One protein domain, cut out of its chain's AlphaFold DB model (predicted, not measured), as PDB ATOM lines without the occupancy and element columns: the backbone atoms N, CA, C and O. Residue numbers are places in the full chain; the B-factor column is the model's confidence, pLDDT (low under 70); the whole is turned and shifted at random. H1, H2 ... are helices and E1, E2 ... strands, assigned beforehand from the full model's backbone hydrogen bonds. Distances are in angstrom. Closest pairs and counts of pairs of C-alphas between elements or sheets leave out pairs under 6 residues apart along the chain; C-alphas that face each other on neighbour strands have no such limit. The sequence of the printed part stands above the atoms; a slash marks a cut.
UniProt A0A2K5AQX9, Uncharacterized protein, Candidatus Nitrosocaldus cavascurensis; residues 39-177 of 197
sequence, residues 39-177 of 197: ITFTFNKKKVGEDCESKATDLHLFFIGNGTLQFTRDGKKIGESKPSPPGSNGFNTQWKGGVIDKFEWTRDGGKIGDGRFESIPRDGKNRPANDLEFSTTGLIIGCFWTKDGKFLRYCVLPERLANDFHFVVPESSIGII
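What this domain is: This is residues 39 to 177 of the 197 residues of an uncharacterized protein of Candidatus Nitrosocaldus cavascurensis (UniProt A0A2K5AQX9). Two five-stranded sheets lie face to face as a sandwich, both strongly twisted, with the strands of the one running nearly along those of the other; beyond the end of E10 the short helix H1 lies at the end of the printed part, on neither sheet. The printed part has 139 residues, with ten named strands, E1 to E10, followed by H1. One sheet has the order E2, E1, E10, E7, E4 and the other E6, E5, E3, E8, E9, both antiparallel throughout. The class is mostly strand, and the whole is compact, with a radius of gyration of the C-alphas of 14.1 A and spans of 40 by 30 by 30 A.

Where its parts are: E1, residues 39 to 43, begins at C-alpha 39 at (160.635, 180.142, 107.562), and E2 is residues 46 to 52. E3, residues 58 to 64, is 20.6 A long, and E4, residues 67 to 73, is 19.7 A. E5, residues 90 to 96, is 20.8 A long; E6, residues 99 to 107, is 24.2 A. E7 is residues 131 to 136. E8, residues 139 to 147, is 25.3 A long, from C-alpha 139 at (159.548, 166.183, 102.388). E9 is residues 150 to 154 and E10 residues 164 to 168. H1, residues 173 to 177, ends at C-alpha 177 at (169.301, 197.698, 124.343).

How they stand to each other: In the sandwich, two sheets face to face, the facing parts are 10.6 A centre to centre and the best planes 13 degrees apart. In the first sheet, E1 and E2 form a hairpin, with N 41 and O 49 2.9 A apart, within hydrogen-bond range. E1 and E10 have N 40 and O 166 at 2.8 A, E10 and E7 N 167 and O 132 at 2.8 A, and E7 and E4 N 70 and O 133 at 2.8 A. In the other sheet, the hairpin E5 and E6 has N 92 and O 104 at 2.8 A. E5 and E3 have N 59 and O 93 at 2.9 A, and E3 and E8 N 62 and O 142 at 2.8 A. The hairpin E8 and E9, at 140 degrees between directions, has N 145 and O 153 at 2.9 A. Between the sheets, the closest C-alphas of E3 and E7 are those of Phe 63 and Thr 136, 7.2 A apart. The edge strands E2 and E9 are apart. H1 is on neither sheet; its O i to N i+4 pair is within hydrogen-bond range.

The domain as a whole: The C-alphas farthest apart, those of Gly 87 and Ile 177, are 41.9 A apart. The printed part has no cut. The links E4 to E5, 16 residues, and E6 to E7, 23 residues, are long. Residues 113 to 116 and 172 to 177 have pLDDT under 70; the mean of the printed part is 89.6.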
ATOM      1  N   ILE A  39     160.175 181.377 108.195       94.62
ATOM      2  CA  ILE A  39     160.635 180.142 107.562       94.62
ATOM      3  C   ILE A  39     160.689 180.345 106.047       94.62
ATOM      4  O   ILE A  39     159.699 180.693 105.412       94.62
ATOM      5  N   THR A  40     161.851 180.111 105.450       95.56
ATOM      6  CA  THR A  40     162.043 180.036 104.001       95.56
ATOM      7  C   THR A  40     162.105 178.577 103.586       95.56
ATOM      8  O   THR A  40     163.052 177.869 103.927       95.56
ATOM      9  N   PHE A  41     161.130 178.125 102.807       95.44
ATOM     10  CA  PHE A  41     161.110 176.777 102.252       95.44
ATOM     11  C   PHE A  41     161.934 176.720 100.972       95.44
ATOM     12  O   PHE A  41     161.791 177.568 100.081       95.44
ATOM     13  N   THR A  42     162.764 175.691 100.837       93.62
ATOM     14  CA  THR A  42     163.537 175.459  99.619       93.62
ATOM     15  C   THR A  42     163.416 174.014  99.140       93.62
ATOM     16  O   THR A  42     163.195 173.086  99.917       93.62
ATOM     17  N   PHE A  43     163.538 173.834  97.830       92.31
ATOM     18  CA  PHE A  43     163.651 172.528  97.201       92.31
ATOM     19  C   PHE A  43     165.006 172.436  96.511       92.31
ATOM     20  O   PHE A  43     165.279 173.207  95.585       92.31
ATOM     21  N   ASN A  44     165.866 171.529  96.973       88.69
ATOM     22  CA  ASN A  44     167.256 171.421  96.527       88.69
ATOM     23  C   ASN A  44     167.967 172.784  96.581       88.69
ATOM     24  O   ASN A  44     168.535 173.245  95.585       88.69
ATOM     25  N   LYS A  45     167.872 173.457  97.737       86.88
ATOM     26  CA  LYS A  45     168.431 174.801  97.998       86.88
ATOM     27  C   LYS A  45     167.864 175.957  97.158       86.88
ATOM     28  O   LYS A  45     168.357 177.078  97.264       86.88
ATOM     29  N   LYS A  46     166.821 175.745  96.347       91.19
ATOM     30  CA  LYS A  46     166.117 176.827  95.629       91.19
ATOM     31  C   LYS A  46     164.852 177.231  96.376       91.19
ATOM     32  O   LYS A  46     164.028 176.366  96.655       91.19
ATOM     33  N   LYS A  47     164.676 178.524  96.680       93.94
ATOM     34  CA  LYS A  47     163.475 179.047  97.364       93.94
ATOM     35  C   LYS A  47     162.204 178.666  96.597       93.94
ATOM     36  O   LYS A  47     162.118 178.891  95.390       93.94
ATOM     37  N   VAL A  48     161.240 178.086  97.308       94.75
ATOM     38  CA  VAL A  48     159.915 177.705  96.784       94.75
ATOM     39  C   VAL A  48     158.761 178.330  97.566       94.75
ATOM     40  O   VAL A  48     157.642 178.346  97.067       94.75
ATOM     41  N   GLY A  49     159.023 178.865  98.759       94.12
ATOM     42  CA  GLY A  49     158.029 179.555  99.575       94.12
ATOM     43  C   GLY A  49     158.659 180.230 100.784       94.12
ATOM     44  O   GLY A  49     159.834 180.019 101.087       94.12
ATOM     45  N   GLU A  50     157.874 181.052 101.464       95.19
ATOM     46  CA  GLU A  50     158.253 181.732 102.698       95.19
ATOM     47  C   GLU A  50     157.000 182.023 103.516       95.19
ATOM     48  O   GLU A  50     155.946 182.303 102.946       95.19
ATOM     49  N   ASP A  51     157.120 181.937 104.834       95.44
ATOM     50  CA  ASP A  51     156.039 182.233 105.762       95.44
ATOM     51  C   ASP A  51     156.602 182.870 107.041       95.44
ATOM     52  O   ASP A  51     157.614 182.413 107.569       95.44
ATOM     53  N   CYS A  52     155.959 183.929 107.536       95.00
ATOM     54  CA  CYS A  52     156.440 184.716 108.675       95.00
ATOM     55  C   CYS A  52     155.322 184.964 109.688       95.00
ATOM     56  O   CYS A  52     154.180 185.219 109.303       95.00
ATOM     57  N   GLU A  53     155.638 184.947 110.983       94.75
ATOM     58  CA  GLU A  53     154.651 185.179 112.044       94.75
ATOM     59  C   GLU A  53     155.225 186.063 113.155       94.75
ATOM     60  O   GLU A  53     155.987 185.605 114.002       94.75
ATOM     61  N   SER A  54     154.832 187.340 113.178       90.88
ATOM     62  CA  SER A  54     155.384 188.339 114.104       90.88
ATOM     63  C   SER A  54     155.081 188.055 115.573       90.88
ATOM     64  O   SER A  54     155.818 188.502 116.451       90.88
ATOM     65  N   LYS A  55     154.009 187.309 115.863       91.31
ATOM     66  CA  LYS A  55     153.592 187.015 117.240       91.31
ATOM     67  C   LYS A  55     154.151 185.706 117.775       91.31
ATOM     68  O   LYS A  55     153.932 185.417 118.954       91.31
ATOM     69  N   ALA A  56     154.812 184.909 116.940       93.88
ATOM     70  CA  ALA A  56     155.290 183.598 117.335       93.88
ATOM     71  C   ALA A  56     156.503 183.690 118.268       93.88
ATOM     72  O   ALA A  56     157.358 184.571 118.146       93.88
ATOM     73  N   THR A  57     156.582 182.727 119.176       94.50
ATOM     74  CA  THR A  57     157.763 182.440 120.007       94.50
ATOM     75  C   THR A  57     158.249 181.007 119.830       94.50
ATOM     76  O   THR A  57     159.315 180.655 120.336       94.50
ATOM     77  N   ASP A  58     157.469 180.181 119.126       95.06
ATOM     78  CA  ASP A  58     157.787 178.790 118.869       95.06
ATOM     79  C   ASP A  58     157.347 178.367 117.458       95.06
ATOM     80  O   ASP A  58     156.346 178.851 116.911       95.06
ATOM     81  N   LEU A  59     158.081 177.413 116.891       96.19
ATOM     82  CA  LEU A  59     157.826 176.803 115.592       96.19
ATOM     83  C   LEU A  59     157.870 175.286 115.748       96.19
ATOM     84  O   LEU A  59     158.860 174.720 116.218       96.19
ATOM     85  N   HIS A  60     156.813 174.633 115.282       95.88
ATOM     86  CA  HIS A  60     156.738 173.182 115.189       95.88
ATOM     87  C   HIS A  60     156.754 172.780 113.727       95.88
ATOM     88  O   HIS A  60     155.960 173.304 112.948       95.88
ATOM     89  N   LEU A  61     157.611 171.834 113.357       95.56
ATOM     90  CA  LEU A  61     157.723 171.353 111.982       95.56
ATOM     91  C   LEU A  61     157.629 169.833 111.924       95.56
ATOM     92  O   LEU A  61     158.124 169.145 112.812       95.56
ATOM     93  N   PHE A  62     157.029 169.335 110.847       95.31
ATOM     94  CA  PHE A  62     156.833 167.924 110.549       95.31
ATOM     95  C   PHE A  62     157.399 167.591 109.173       95.31
ATOM     96  O   PHE A  62     157.217 168.331 108.200       95.31
ATOM     97  N   PHE A  63     158.060 166.447 109.083       95.50
ATOM     98  CA  PHE A  63     158.694 165.958 107.870       95.50
ATOM     99  C   PHE A  63     158.596 164.434 107.764       95.50
ATOM    100  O   PHE A  63     158.416 163.722 108.747       95.50
ATOM    101  N   ILE A  64     158.765 163.932 106.546       94.12
ATOM    102  CA  ILE A  64     159.032 162.521 106.259       94.12
ATOM    103  C   ILE A  64     160.486 162.361 105.811       94.12
ATOM    104  O   ILE A  64     161.055 163.284 105.224       94.12
ATOM    105  N   GLY A  65     161.074 161.188 106.049       92.69
ATOM    106  CA  GLY A  65     162.476 160.894 105.730       92.69
ATOM    107  C   GLY A  65     163.424 161.142 106.903       92.69
ATOM    108  O   GLY A  65     162.990 161.218 108.048       92.69
ATOM    109  N   ASN A  66     164.722 161.244 106.612       93.44
ATOM    110  CA  ASN A  66     165.753 161.515 107.613       93.44
ATOM    111  C   ASN A  66     166.118 162.998 107.579       93.44
ATOM    112  O   ASN A  66     166.558 163.497 106.542       93.44
ATOM    113  N   GLY A  67     165.948 163.683 108.709       94.12
ATOM    114  CA  GLY A  67     166.274 165.093 108.865       94.12
ATOM    115  C   GLY A  67     167.739 165.311 109.240       94.12
ATOM    116  O   GLY A  67     168.375 164.464 109.861       94.12
ATOM    117  N   THR A  68     168.287 166.466 108.890       95.44
ATOM    118  CA  THR A  68     169.576 166.967 109.377       95.44
ATOM    119  C   THR A  68     169.417 168.439 109.700       95.44
ATOM    120  O   THR A  68     168.920 169.200 108.873       95.44
ATOM    121  N   LEU A  69     169.830 168.821 110.903       95.25
ATOM    122  CA  LEU A  69     169.779 170.179 111.420       95.25
ATOM    123  C   LEU A  69     171.185 170.766 111.491       95.25
ATOM    124  O   LEU A  69     172.105 170.119 111.986       95.25
ATOM    125  N   GLN A  70     171.337 172.015 111.089       96.00
ATOM    126  CA  GLN A  70     172.526 172.815 111.317       96.00
ATOM    127  C   GLN A  70     172.098 174.131 111.961       96.00
ATOM    128  O   GLN A  70     171.352 174.907 111.372       96.00
ATOM    129  N   PHE A  71     172.598 174.403 113.165       95.56
ATOM    130  CA  PHE A  71     172.437 175.720 113.766       95.56
ATOM    131  C   PHE A  71     173.321 176.727 113.037       95.56
ATOM    132  O   PHE A  71     174.480 176.439 112.697       95.56
ATOM    133  N   THR A  72     172.781 177.914 112.829       94.38
ATOM    134  CA  THR A  72     173.475 179.030 112.205       94.38
ATOM    135  C   THR A  72     173.342 180.274 113.079       94.38
ATOM    136  O   THR A  72     172.493 180.380 113.973       94.38
ATOM    137  N   ARG A  73     174.267 181.205 112.875       92.00
ATOM    138  CA  ARG A  73     174.162 182.560 113.384       92.00
ATOM    139  C   ARG A  73     174.527 183.549 112.302       92.00
ATOM    140  O   ARG A  73     175.642 183.484 111.777       92.00
ATOM    141  N   ASP A  74     173.611 184.455 111.996       87.75
ATOM    142  CA  ASP A  74     173.768 185.438 110.924       87.75
ATOM    143  C   ASP A  74     174.112 184.731 109.587       87.75
ATOM    144  O   ASP A  74     175.022 185.136 108.857       87.75
ATOM    145  N   GLY A  75     173.473 183.579 109.331       86.62
ATOM    146  CA  GLY A  75     173.747 182.708 108.176       86.62
ATOM    147  C   GLY A  75     175.078 181.933 108.205       86.62
ATOM    148  O   GLY A  75     175.416 181.247 107.240       86.62
ATOM    149  N   LYS A  76     175.870 182.006 109.286       92.75
ATOM    150  CA  LYS A  76     177.120 181.236 109.441       92.75
ATOM    151  C   LYS A  76     176.914 180.007 110.312       92.75
ATOM    152  O   LYS A  76     176.378 180.108 111.410       92.75
ATOM    153  N   LYS A  77     177.399 178.850 109.861       94.50
ATOM    154  CA  LYS A  77     177.296 177.579 110.601       94.50
ATOM    155  C   LYS A  77     178.016 177.651 111.945       94.50
ATOM    156  O   LYS A  77     179.158 178.108 112.014       94.50
ATOM    157  N   ILE A  78     177.353 177.166 112.992       94.56
ATOM    158  CA  ILE A  78     177.897 177.057 114.347       94.56
ATOM    159  C   ILE A  78     177.610 175.674 114.928       94.56
ATOM    160  O   ILE A  78     176.499 175.156 114.837       94.56
ATOM    161  N   GLY A  79     178.630 175.074 115.539       91.00
ATOM    162  CA  GLY A  79     178.566 173.681 115.972       91.00
ATOM    163  C   GLY A  79     178.431 172.694 114.806       91.00
ATOM    164  O   GLY A  79     178.466 173.061 113.630       91.00
ATOM    165  N   GLU A  80     178.293 171.421 115.156       93.06
ATOM    166  CA  GLU A  80     178.156 170.328 114.194       93.06
ATOM    167  C   GLU A  80     176.706 170.165 113.722       93.06
ATOM    168  O   GLU A  80     175.758 170.427 114.471       93.06
ATOM    169  N   SER A  81     176.536 169.695 112.483       93.62
ATOM    170  CA  SER A  81     175.231 169.259 111.989       93.62
ATOM    171  C   SER A  81     174.761 168.029 112.768       93.62
ATOM    172  O   SER A  81     175.529 167.090 112.975       93.62
ATOM    173  N   LYS A  82     173.487 168.004 113.159       92.06
ATOM    174  CA  LYS A  82     172.879 166.912 113.925       92.06
ATOM    175  C   LYS A  82     171.833 166.183 113.079       92.06
ATOM    176  O   LYS A  82     170.868 166.823 112.651       92.06
ATOM    177  N   PRO A  83     171.983 164.872 112.822       94.38
ATOM    178  CA  PRO A  83     170.924 164.097 112.192       94.38
ATOM    179  C   PRO A  83     169.731 163.962 113.143       94.38
ATOM    180  O   PRO A  83     169.892 163.932 114.364       94.38
ATOM    181  N   SER A  84     168.531 163.845 112.581       92.81
ATOM    182  CA  SER A  84     167.332 163.543 113.355       92.81
ATOM    183  C   SER A  84     167.478 162.172 114.028       92.81
ATOM    184  O   SER A  84     167.893 161.218 113.357       92.81
ATOM    185  N   PRO A  85     167.116 162.025 115.314       92.44
ATOM    186  CA  PRO A  85     167.194 160.744 115.995       92.44
ATOM    187  C   PRO A  85     166.234 159.722 115.359       92.44
ATOM    188  O   PRO A  85     165.226 160.110 114.755       92.44
ATOM    189  N   PRO A  86     166.505 158.410 115.495       90.75
ATOM    190  CA  PRO A  86     165.673 157.371 114.898       90.75
ATOM    191  C   PRO A  86     164.178 157.497 115.231       90.75
ATOM    192  O   PRO A  86     163.755 157.525 116.389       90.75
ATOM    193  N   GLY A  87     163.364 157.547 114.174       89.56
ATOM    194  CA  GLY A  87     161.909 157.681 114.236       89.56
ATOM    195  C   GLY A  87     161.407 159.061 114.666       89.56
ATOM    196  O   GLY A  87     160.255 159.174 115.078       89.56
ATOM    197  N   SER A  88     162.243 160.094 114.599       93.44
ATOM    198  CA  SER A  88     161.778 161.481 114.601       93.44
ATOM    199  C   SER A  88     161.108 161.823 113.281       93.44
ATOM    200  O   SER A  88     161.619 161.471 112.223       93.44
ATOM    201  N   ASN A  89     159.989 162.535 113.351       94.81
ATOM    202  CA  ASN A  89     159.296 163.083 112.181       94.81
ATOM    203  C   ASN A  89     158.945 164.566 112.358       94.81
ATOM    204  O   ASN A  89     158.196 165.127 111.564       94.81
ATOM    205  N   GLY A  90     159.483 165.206 113.392       94.69
ATOM    206  CA  GLY A  90     159.363 166.634 113.585       94.69
ATOM    207  C   GLY A  90     160.381 167.184 114.569       94.69
ATOM    208  O   GLY A  90     161.248 166.463 115.070       94.69
ATOM    209  N   PHE A  91     160.270 168.478 114.830       94.19
ATOM    210  CA  PHE A  91     160.928 169.143 115.948       94.19
ATOM    211  C   PHE A  91     160.074 170.314 116.445       94.19
ATOM    212  O   PHE A  91     159.142 170.764 115.770       94.19
ATOM    213  N   ASN A  92     160.427 170.810 117.623       94.31
ATOM    214  CA  ASN A  92     159.937 172.049 118.207       94.31
ATOM    215  C   ASN A  92     161.137 172.954 118.516       94.31
ATOM    216  O   ASN A  92     162.132 172.494 119.083       94.31
ATOM    217  N   THR A  93     161.054 174.225 118.139       94.81
ATOM    218  CA  THR A  93     162.055 175.242 118.472       94.81
ATOM    219  C   THR A  93     161.385 176.444 119.120       94.81
ATOM    220  O   THR A  93     160.350 176.899 118.642       94.81
ATOM    221  N   GLN A  94     161.979 176.956 120.198       94.69
ATOM    222  CA  GLN A  94     161.526 178.142 120.927       94.69
ATOM    223  C   GLN A  94     162.616 179.204 120.903       94.69
ATOM    224  O   GLN A  94     163.806 178.882 121.006       94.69
ATOM    225  N   TRP A  95     162.226 180.471 120.844       93.44
ATOM    226  CA  TRP A  95     163.161 181.590 120.886       93.44
ATOM    227  C   TRP A  95     162.756 182.659 121.888       93.44
ATOM    228  O   TRP A  95     161.587 182.859 122.215       93.44
ATOM    229  N   LYS A  96     163.762 183.386 122.372       88.25
ATOM    230  CA  LYS A  96     163.584 184.520 123.274       88.25
ATOM    231  C   LYS A  96     164.687 185.538 123.050       88.25
ATOM    232  O   LYS A  96     165.853 185.184 122.953       88.25
ATOM    233  N   GLY A  97     164.325 186.820 122.999       83.25
ATOM    234  CA  GLY A  97     165.307 187.901 122.875       83.25
ATOM    235  C   GLY A  97     166.144 187.832 121.593       83.25
ATOM    236  O   GLY A  97     167.305 188.225 121.618       83.25
ATOM    237  N   GLY A  98     165.569 187.321 120.499       86.38
ATOM    238  CA  GLY A  98     166.247 187.233 119.205       86.38
ATOM    239  C   GLY A  98     167.191 186.040 119.040       86.38
ATOM    240  O   GLY A  98     168.010 186.040 118.133       86.38
ATOM    241  N   VAL A  99     167.137 185.050 119.936       90.38
ATOM    242  CA  VAL A  99     167.985 183.852 119.875       90.38
ATOM    243  C   VAL A  99     167.173 182.599 120.170       90.38
ATOM    244  O   VAL A  99     166.159 182.658 120.871       90.38
ATOM    245  N   ILE A 100     167.634 181.461 119.664       92.94
ATOM    246  CA  ILE A 100     167.036 180.158 119.945       92.94
ATOM    247  C   ILE A 100     167.341 179.800 121.401       92.94
ATOM    248  O   ILE A 100     168.498 179.759 121.819       92.94
ATOM    249  N   ASP A 101     166.285 179.564 122.174       92.06
ATOM    250  CA  ASP A 101     166.349 179.208 123.594       92.06
ATOM    251  C   ASP A 101     166.292 177.690 123.773       92.06
ATOM    252  O   ASP A 101     167.037 177.117 124.570       92.06
ATOM    253  N   LYS A 102     165.428 177.021 123.000       92.81
ATOM    254  CA  LYS A 102     165.215 175.573 123.093       92.81
ATOM    255  C   LYS A 102     165.001 174.960 121.729       92.81
ATOM    256  O   LYS A 102     164.344 175.542 120.876       92.81
ATOM    257  N   PHE A 103     165.493 173.742 121.579       93.94
ATOM    258  CA  PHE A 103     165.220 172.894 120.433       93.94
ATOM    259  C   PHE A 103     165.028 171.459 120.925       93.94
ATOM    260  O   PHE A 103     165.815 170.979 121.744       93.94
ATOM    261  N   GLU A 104     164.004 170.767 120.442       93.12
ATOM    262  CA  GLU A 104     163.774 169.349 120.723       93.12
ATOM    263  C   GLU A 104     163.257 168.618 119.483       93.12
ATOM    264  O   GLU A 104     162.394 169.114 118.761       93.12
ATOM    265  N   TRP A 105     163.764 167.410 119.250       93.88
ATOM    266  CA  TRP A 105     163.220 166.498 118.248       93.88
ATOM    267  C   TRP A 105     161.901 165.885 118.734       93.88
ATOM    268  O   TRP A 105     161.755 165.556 119.916       93.88
ATOM    269  N   THR A 106     160.943 165.703 117.824       93.81
ATOM    270  CA  THR A 106     159.595 165.217 118.146       93.81
ATOM    271  C   THR A 106     159.144 164.068 117.241       93.81
ATOM    272  O   THR A 106     159.576 163.923 116.090       93.81
ATOM    273  N   ARG A 107     158.268 163.220 117.794       92.81
ATOM    274  CA  ARG A 107     157.511 162.184 117.081       92.81
ATOM    275  C   ARG A 107     156.036 162.499 117.250       92.81
ATOM    276  O   ARG A 107     155.541 162.483 118.373       92.81
ATOM    277  N   ASP A 108     155.357 162.810 116.154       87.50
ATOM    278  CA  ASP A 108     153.923 163.127 116.127       87.50
ATOM    279  C   ASP A 108     153.547 164.259 117.103       87.50
ATOM    280  O   ASP A 108     152.492 164.256 117.732       87.50
ATOM    281  N   GLY A 109     154.456 165.225 117.274       81.06
ATOM    282  CA  GLY A 109     154.308 166.343 118.213       81.06
ATOM    283  C   GLY A 109     154.632 166.002 119.674       81.06
ATOM    284  O   GLY A 109     154.732 166.908 120.496       81.06
ATOM    285  N   GLY A 110     154.850 164.726 119.999       85.19
ATOM    286  CA  GLY A 110     155.361 164.270 121.290       85.19
ATOM    287  C   GLY A 110     156.889 164.309 121.366       85.19
ATOM    288  O   GLY A 110     157.584 164.273 120.352       85.19
ATOM    289  N   LYS A 111     157.430 164.358 122.585       82.88
ATOM    290  CA  LYS A 111     158.882 164.340 122.822       82.88
ATOM    291  C   LYS A 111     159.489 162.981 122.481       82.88
ATOM    292  O   LYS A 111     158.873 161.947 122.738       82.88
ATOM    293  N   ILE A 112     160.718 162.982 121.968       81.62
ATOM    294  CA  ILE A 112     161.520 161.765 121.771       81.62
ATOM    295  C   ILE A 112     162.632 161.700 122.818       81.62
ATOM    296  O   ILE A 112     163.225 162.714 123.176       81.62
ATOM    297  N   GLY A 113     162.941 160.487 123.280       68.94
ATOM    298  CA  GLY A 113     164.019 160.242 124.233       68.94
ATOM    299  C   GLY A 113     163.633 160.616 125.661       68.94
ATOM    300  O   GLY A 113     162.479 160.485 126.060       68.94
ATOM    301  N   ASP A 114     164.608 161.074 126.440       67.31
ATOM    302  CA  ASP A 114     164.414 161.503 127.829       67.31
ATOM    303  C   ASP A 114     163.836 162.926 127.955       67.31
ATOM    304  O   ASP A 114     163.734 163.470 129.055       67.31
ATOM    305  N   GLY A 115     163.441 163.531 126.829       60.12
ATOM    306  CA  GLY A 115     162.849 164.863 126.782       60.12
ATOM    307  C   GLY A 115     163.840 165.993 127.060       60.12
ATOM    308  O   GLY A 115     163.402 167.090 127.420       60.12
ATOM    309  N   ARG A 116     165.153 165.747 126.929       64.62
ATOM    310  CA  ARG A 116     166.170 166.800 127.016       64.62
ATOM    311  C   ARG A 116     166.185 167.650 125.750       64.62
ATOM    312  O   ARG A 116     166.186 167.140 124.635       64.62
ATOM    313  N   PHE A 117     166.251 168.960 125.955       79.88
ATOM    314  CA  PHE A 117     166.504 169.917 124.887       79.88
ATOM    315  C   PHE A 117     167.935 169.769 124.367       79.88
ATOM    316  O   PHE A 117     168.869 169.511 125.133       79.88
ATOM    317  N   GLU A 118     168.110 169.983 123.067       81.44
ATOM    318  CA  GLU A 118     169.427 170.089 122.456       81.44
ATOM    319  C   GLU A 118     170.175 171.294 123.032       81.44
ATOM    320  O   GLU A 118     169.625 172.386 123.190       81.44
ATOM    321  N   SER A 119     171.467 171.117 123.310       85.75
ATOM    322  CA  SER A 119     172.330 172.240 123.668       85.75
ATOM    323  C   SER A 119     172.454 173.191 122.475       85.75
ATOM    324  O   SER A 119     172.968 172.786 121.425       85.75
ATOM    325  N   ILE A 120     172.040 174.447 122.641       93.00
ATOM    326  CA  ILE A 120     172.159 175.461 121.591       93.00
ATOM    327  C   ILE A 120     173.630 175.892 121.470       93.00
ATOM    328  O   ILE A 120     174.198 176.399 122.447       93.00
ATOM    329  N   PRO A 121     174.281 175.684 120.307       93.81
ATOM    330  CA  PRO A 121     175.677 176.052 120.128       93.81
ATOM    331  C   PRO A 121     175.856 177.570 120.158       93.81
ATOM    332  O   PRO A 121     174.921 178.347 119.944       93.81
ATOM    333  N   ARG A 122     177.092 177.993 120.425       93.75
ATOM    334  CA  ARG A 122     177.497 179.398 120.454       93.75
ATOM    335  C   ARG A 122     178.576 179.660 119.411       93.75
ATOM    336  O   ARG A 122     179.369 178.773 119.102       93.75
ATOM    337  N   ASP A 123     178.601 180.872 118.872       91.62
ATOM    338  CA  ASP A 123     179.642 181.317 117.950       91.62
ATOM    339  C   ASP A 123     180.980 181.591 118.671       91.62
ATOM    340  O   ASP A 123     181.082 181.532 119.899       91.62
ATOM    341  N   GLY A 124     182.021 181.954 117.913       87.19
ATOM    342  CA  GLY A 124     183.340 182.301 118.467       87.19
ATOM    343  C   GLY A 124     183.356 183.538 119.381       87.19
ATOM    344  O   GLY A 124     184.381 183.831 119.990       87.19
ATOM    345  N   LYS A 125     182.237 184.265 119.493       90.06
ATOM    346  CA  LYS A 125     182.028 185.393 120.412       90.06
ATOM    347  C   LYS A 125     181.105 185.018 121.579       90.06
ATOM    348  O   LYS A 125     180.623 185.905 122.281       90.06
ATOM    349  N   ASN A 126     180.865 183.724 121.797       88.56
ATOM    350  CA  ASN A 126     180.006 183.185 122.850       88.56
ATOM    351  C   ASN A 126     178.524 183.597 122.727       88.56
ATOM    352  O   ASN A 126     177.795 183.614 123.725       88.56
ATOM    353  N   ARG A 127     178.044 183.917 121.521       89.31
ATOM    354  CA  ARG A 127     176.643 184.279 121.268       89.31
ATOM    355  C   ARG A 127     175.863 183.049 120.753       89.31
ATOM    356  O   ARG A 127     176.391 182.353 119.891       89.31
ATOM    357  N   PRO A 128     174.656 182.737 121.267       92.31
ATOM    358  CA  PRO A 128     173.903 181.524 120.894       92.31
ATOM    359  C   PRO A 128     173.357 181.569 119.459       92.31
ATOM    360  O   PRO A 128     173.300 182.632 118.858       92.31
ATOM    361  N   ALA A 129     172.942 180.440 118.895       93.50
ATOM    362  CA  ALA A 129     172.275 180.414 117.591       93.50
ATOM    363  C   ALA A 129     171.014 181.296 117.548       93.50
ATOM    364  O   ALA A 129     170.278 181.375 118.532       93.50
ATOM    365  N   ASN A 130     170.748 181.916 116.402       93.19
ATOM    366  CA  ASN A 130     169.470 182.573 116.100       93.19
ATOM    367  C   ASN A 130     168.796 182.006 114.842       93.19
ATOM    368  O   ASN A 130     167.621 182.279 114.618       93.19
ATOM    369  N   ASP A 131     169.502 181.163 114.088       93.56
ATOM    370  CA  ASP A 131     169.044 180.623 112.818       93.56
ATOM    371  C   ASP A 131     169.139 179.085 112.810       93.56
ATOM    372  O   ASP A 131     169.947 178.477 113.530       93.56
ATOM    373  N   LEU A 132     168.321 178.448 111.970       93.88
ATOM    374  CA  LEU A 132     168.339 177.010 111.704       93.88
ATOM    375  C   LEU A 132     168.330 176.749 110.201       93.88
ATOM    376  O   LEU A 132     167.433 177.200 109.491       93.88
ATOM    377  N   GLU A 133     169.253 175.922 109.732       94.75
ATOM    378  CA  GLU A 133     169.145 175.243 108.445       94.75
ATOM    379  C   GLU A 133     168.721 173.794 108.677       94.75
ATOM    380  O   GLU A 133     169.314 173.078 109.487       94.75
ATOM    381  N   PHE A 134     167.717 173.333 107.944       95.25
ATOM    382  CA  PHE A 134     167.271 171.947 108.003       95.25
ATOM    383  C   PHE A 134     167.105 171.377 106.605       95.25
ATOM    384  O   PHE A 134     166.627 172.053 105.697       95.25
ATOM    385  N   SER A 135     167.449 170.105 106.458       94.81
ATOM    386  CA  SER A 135     167.247 169.327 105.238       94.81
ATOM    387  C   SER A 135     166.687 167.956 105.584       94.81
ATOM    388  O   SER A 135     167.136 167.349 106.552       94.81
ATOM    389  N   THR A 136     165.769 167.436 104.776       95.00
ATOM    390  CA  THR A 136     165.284 166.057 104.863       95.00
ATOM    391  C   THR A 136     165.494 165.317 103.546       95.00
ATOM    392  O   THR A 136     165.407 165.900 102.467       95.00
ATOM    393  N   THR A 137     165.740 164.009 103.617       94.50
ATOM    394  CA  THR A 137     165.742 163.139 102.427       94.50
ATOM    395  C   THR A 137     164.347 162.947 101.829       94.50
ATOM    396  O   THR A 137     164.232 162.494 100.693       94.50
ATOM    397  N   GLY A 138     163.294 163.214 102.606       93.06
ATOM    398  CA  GLY A 138     161.909 163.183 102.152       93.06
ATOM    399  C   GLY A 138     161.376 164.592 101.921       93.06
ATOM    400  O   GLY A 138     161.933 165.346 101.129       93.06
ATOM    401  N   LEU A 139     160.281 164.935 102.597       93.81
ATOM    402  CA  LEU A 139     159.548 166.183 102.388       93.81
ATOM    403  C   LEU A 139     159.122 166.798 103.715       93.81
ATOM    404  O   LEU A 139     158.821 166.084 104.673       93.81
ATOM    405  N   ILE A 140     159.048 168.121 103.744       94.44
ATOM    406  CA  ILE A 140     158.380 168.877 104.801       94.44
ATOM    407  C   ILE A 140     156.878 168.803 104.526       94.44
ATOM    408  O   ILE A 140     156.421 169.183 103.449       94.44
ATOM    409  N   ILE A 141     156.122 168.287 105.492       94.12
ATOM    410  CA  ILE A 141     154.689 167.989 105.335       94.12
ATOM    411  C   ILE A 141     153.794 168.896 106.181       94.12
ATOM    412  O   ILE A 141     152.575 168.868 106.033       94.12
ATOM    413  N   GLY A 142     154.376 169.695 107.075       93.25
ATOM    414  CA  GLY A 142     153.618 170.566 107.961       93.25
ATOM    415  C   GLY A 142     154.516 171.458 108.792       93.25
ATOM    416  O   GLY A 142     155.605 171.057 109.188       93.25
ATOM    417  N   CYS A 143     154.033 172.650 109.110       95.31
ATOM    418  CA  CYS A 143     154.484 173.365 110.290       95.31
ATOM    419  C   CYS A 143     153.363 174.238 110.849       95.31
ATOM    420  O   CYS A 143     152.357 174.490 110.177       95.31
ATOM    421  N   PHE A 144     153.513 174.663 112.097       96.44
ATOM    422  CA  PHE A 144     152.634 175.643 112.715       96.44
ATOM    423  C   PHE A 144     153.396 176.537 113.686       96.44
ATOM    424  O   PHE A 144     154.380 176.131 114.311       96.44
ATOM    425  N   TRP A 145     152.891 177.756 113.812       97.25
ATOM    426  CA  TRP A 145     153.400 178.776 114.708       97.25
ATOM    427  C   TRP A 145     152.649 178.737 116.031       97.25
ATOM    428  O   TRP A 145     151.422 178.574 116.057       97.25
ATOM    429  N   THR A 146     153.367 178.932 117.134       96.44
ATOM    430  CA  THR A 146     152.751 179.109 118.452       96.44
ATOM    431  C   THR A 146     153.338 180.309 119.185       96.44
ATOM    432  O   THR A 146     154.417 180.803 118.847       96.44
ATOM    433  N   LYS A 147     152.585 180.799 120.170       94.88
ATOM    434  CA  LYS A 147     153.027 181.807 121.129       94.88
ATOM    435  C   LYS A 147     152.895 181.249 122.533       94.88
ATOM    436  O   LYS A 147     151.788 180.913 122.957       94.88
ATOM    437  N   ASP A 148     154.010 181.154 123.239       90.94
ATOM    438  CA  ASP A 148     154.116 180.561 124.566       90.94
ATOM    439  C   ASP A 148     153.463 179.161 124.606       90.94
ATOM    440  O   ASP A 148     152.691 178.831 125.511       90.94
ATOM    441  N   GLY A 149     153.705 178.360 123.557       89.62
ATOM    442  CA  GLY A 149     153.121 177.027 123.368       89.62
ATOM    443  C   GLY A 149     151.641 176.989 122.956       89.62
ATOM    444  O   GLY A 149     151.076 175.904 122.808       89.62
ATOM    445  N   LYS A 150     150.977 178.136 122.760       94.44
ATOM    446  CA  LYS A 150     149.589 178.204 122.270       94.44
ATOM    447  C   LYS A 150     149.549 178.359 120.757       94.44
ATOM    448  O   LYS A 150     150.126 179.301 120.218       94.44
ATOM    449  N   PHE A 151     148.825 177.467 120.085       95.75
ATOM    450  CA  PHE A 151     148.636 177.504 118.636       95.75
ATOM    451  C   PHE A 151     148.161 178.879 118.145       95.75
ATOM    452  O   PHE A 151     147.199 179.433 118.678       95.75
ATOM    453  N   LEU A 152     148.830 179.399 117.114       95.75
ATOM    454  CA  LEU A 152     148.410 180.595 116.387       95.75
ATOM    455  C   LEU A 152     147.768 180.209 115.056       95.75
ATOM    456  O   LEU A 152     146.586 180.464 114.833       95.75
ATOM    457  N   ARG A 153     148.558 179.593 114.171       97.31
ATOM    458  CA  ARG A 153     148.139 179.188 112.828       97.31
ATOM    459  C   ARG A 153     149.084 178.145 112.243       97.31
ATOM    460  O   ARG A 153     150.241 178.034 112.650       97.31
ATOM    461  N   TYR A 154     148.607 177.440 111.226       96.62
ATOM    462  CA  TYR A 154     149.469 176.647 110.357       96.62
ATOM    463  C   TYR A 154     150.352 177.548 109.494       96.62
ATOM    464  O   TYR A 154     149.981 178.682 109.163       96.62
ATOM    465  N   CYS A 155     151.512 177.023 109.120       95.00
ATOM    466  CA  CYS A 155     152.326 177.637 108.091       95.00
ATOM    467  C   CYS A 155     151.648 177.540 106.727       95.00
ATOM    468  O   CYS A 155     150.990 176.541 106.420       95.00
ATOM    469  N   VAL A 156     151.894 178.526 105.870       94.12
ATOM    470  CA  VAL A 156     151.555 178.419 104.449       94.12
ATOM    471  C   VAL A 156     152.643 177.597 103.759       94.12
ATOM    472  O   VAL A 156     153.734 178.094 103.486       94.12
ATOM    473  N   LEU A 157     152.371 176.312 103.521       91.19
ATOM    474  CA  LEU A 157     153.295 175.453 102.782       91.19
ATOM    475  C   LEU A 157     153.294 175.815 101.285       91.19
ATOM    476  O   LEU A 157     152.236 176.125 100.732       91.19
ATOM    477  N   PRO A 158     154.450 175.746 100.607       89.31
ATOM    478  CA  PRO A 158     154.529 175.958  99.166       89.31
ATOM    479  C   PRO A 158     153.822 174.840  98.386       89.31
ATOM    480  O   PRO A 158     153.851 173.677  98.785       89.31
ATOM    481  N   GLU A 159     153.267 175.171  97.217       80.50
ATOM    482  CA  GLU A 159     152.663 174.184  96.301       80.50
ATOM    483  C   GLU A 159     153.676 173.127  95.838       80.50
ATOM    484  O   GLU A 159     153.346 171.956  95.647       80.50
ATOM    485  N   ARG A 160     154.940 173.537  95.667       76.19
ATOM    486  CA  ARG A 160     156.060 172.620  95.446       76.19
ATOM    487  C   ARG A 160     156.588 172.152  96.790       76.19
ATOM    488  O   ARG A 160     157.147 172.950  97.537       76.19
ATOM    489  N   LEU A 161     156.450 170.855  97.053       80.56
ATOM    490  CA  LEU A 161     156.887 170.232  98.301       80.56
ATOM    491  C   LEU A 161     158.379 170.512  98.535       80.56
ATOM    492  O   LEU A 161     159.208 170.255  97.665       80.56
ATOM    493  N   ALA A 162     158.703 171.078  99.696       90.75
ATOM    494  CA  ALA A 162     160.057 171.459 100.082       90.75
ATOM    495  C   ALA A 162     160.783 170.297 100.774       90.75
ATOM    496  O   ALA A 162     160.163 169.518 101.499       90.75
ATOM    497  N   ASN A 163     162.099 170.199 100.580       92.94
ATOM    498  CA  ASN A 163     162.961 169.235 101.275       92.94
ATOM    499  C   ASN A 163     164.042 169.908 102.132       92.94
ATOM    500  O   ASN A 163     164.701 169.230 102.913       92.94
ATOM    501  N   ASP A 164     164.183 171.230 102.061       91.56
ATOM    502  CA  ASP A 164     164.968 172.001 103.015       91.56
ATOM    503  C   ASP A 164     164.175 173.223 103.503       91.56
ATOM    504  O   ASP A 164     163.284 173.727 102.812       91.56
ATOM    505  N   PHE A 165     164.544 173.767 104.657       90.88
ATOM    506  CA  PHE A 165     164.147 175.121 105.032       90.88
ATOM    507  C   PHE A 165     165.283 175.858 105.744       90.88
ATOM    508  O   PHE A 165     166.211 175.252 106.283       90.88
ATOM    509  N   HIS A 166     165.174 177.181 105.745       91.94
ATOM    510  CA  HIS A 166     165.973 178.077 106.567       91.94
ATOM    511  C   HIS A 166     165.035 178.884 107.463       91.94
ATOM    512  O   HIS A 166     164.055 179.443 106.976       91.94
ATOM    513  N   PHE A 167     165.293 178.901 108.763       90.44
ATOM    514  CA  PHE A 167     164.513 179.637 109.749       90.44
ATOM    515  C   PHE A 167     165.407 180.662 110.431       90.44
ATOM    516  O   PHE A 167     166.509 180.317 110.851       90.44
ATOM    517  N   VAL A 168     164.921 181.895 110.541       90.00
ATOM    518  CA  VAL A 168     165.667 183.025 111.103       90.00
ATOM    519  C   VAL A 168     164.852 183.650 112.220       90.00
ATOM    520  O   VAL A 168     163.687 184.005 112.019       90.00
ATOM    521  N   VAL A 169     165.481 183.813 113.384       87.31
ATOM    522  CA  VAL A 169     164.981 184.661 114.466       87.31
ATOM    523  C   VAL A 169     165.770 185.969 114.425       87.31
ATOM    524  O   VAL A 169     166.937 186.001 114.828       87.31
ATOM    525  N   PRO A 170     165.170 187.064 113.942       80.69
ATOM    526  CA  PRO A 170     165.852 188.347 113.907       80.69
ATOM    527  C   PRO A 170     166.122 188.859 115.325       80.69
ATOM    528  O   PRO A 170     165.316 188.703 116.250       80.69
ATOM    529  N   GLU A 171     167.288 189.480 115.507       74.94
ATOM    530  CA  GLU A 171     167.635 190.099 116.779       74.94
ATOM    531  C   GLU A 171     166.703 191.283 117.049       74.94
ATOM    532  O   GLU A 171     166.602 192.217 116.256       74.94
ATOM    533  N   SER A 172     166.031 191.276 118.200       63.56
ATOM    534  CA  SER A 172     165.277 192.451 118.623       63.56
ATOM    535  C   SER A 172     166.248 193.543 119.064       63.56
ATOM    536  O   SER A 172     166.987 193.372 120.041       63.56
ATOM    537  N   SER A 173     166.180 194.703 118.412       56.84
ATOM    538  CA  SER A 173     166.893 195.926 118.809       56.84
ATOM    539  C   SER A 173     166.651 196.274 120.285       56.84
ATOM    540  O   SER A 173     167.564 196.698 120.993       56.84
ATOM    541  N   ILE A 174     165.439 196.014 120.791       56.62
ATOM    542  CA  ILE A 174     165.060 196.233 122.195       56.62
ATOM    543  C   ILE A 174     165.762 195.230 123.121       56.62
ATOM    544  O   ILE A 174     166.217 195.607 124.199       56.62
ATOM    545  N   GLY A 175     165.911 193.972 122.697       51.44
ATOM    546  CA  GLY A 175     166.659 192.954 123.440       51.44
ATOM    547  C   GLY A 175     168.137 193.320 123.609       51.44
ATOM    548  O   GLY A 175     168.679 193.199 124.710       51.44
ATOM    549  N   ILE A 176     168.768 193.848 122.555       56.50
ATOM    550  CA  ILE A 176     170.145 194.362 122.606       56.50
ATOM    551  C   ILE A 176     170.242 195.554 123.567       56.50
ATOM    552  O   ILE A 176     171.117 195.578 124.437       56.50
ATOM    553  N   ILE A 177     169.322 196.520 123.463       56.19
ATOM    554  CA  ILE A 177     169.301 197.698 124.343       56.19
ATOM    555  C   ILE A 177     169.102 197.280 125.805       56.19
ATOM    556  O   ILE A 177     169.839 197.753 126.666       56.19
TER     557      ILE A 177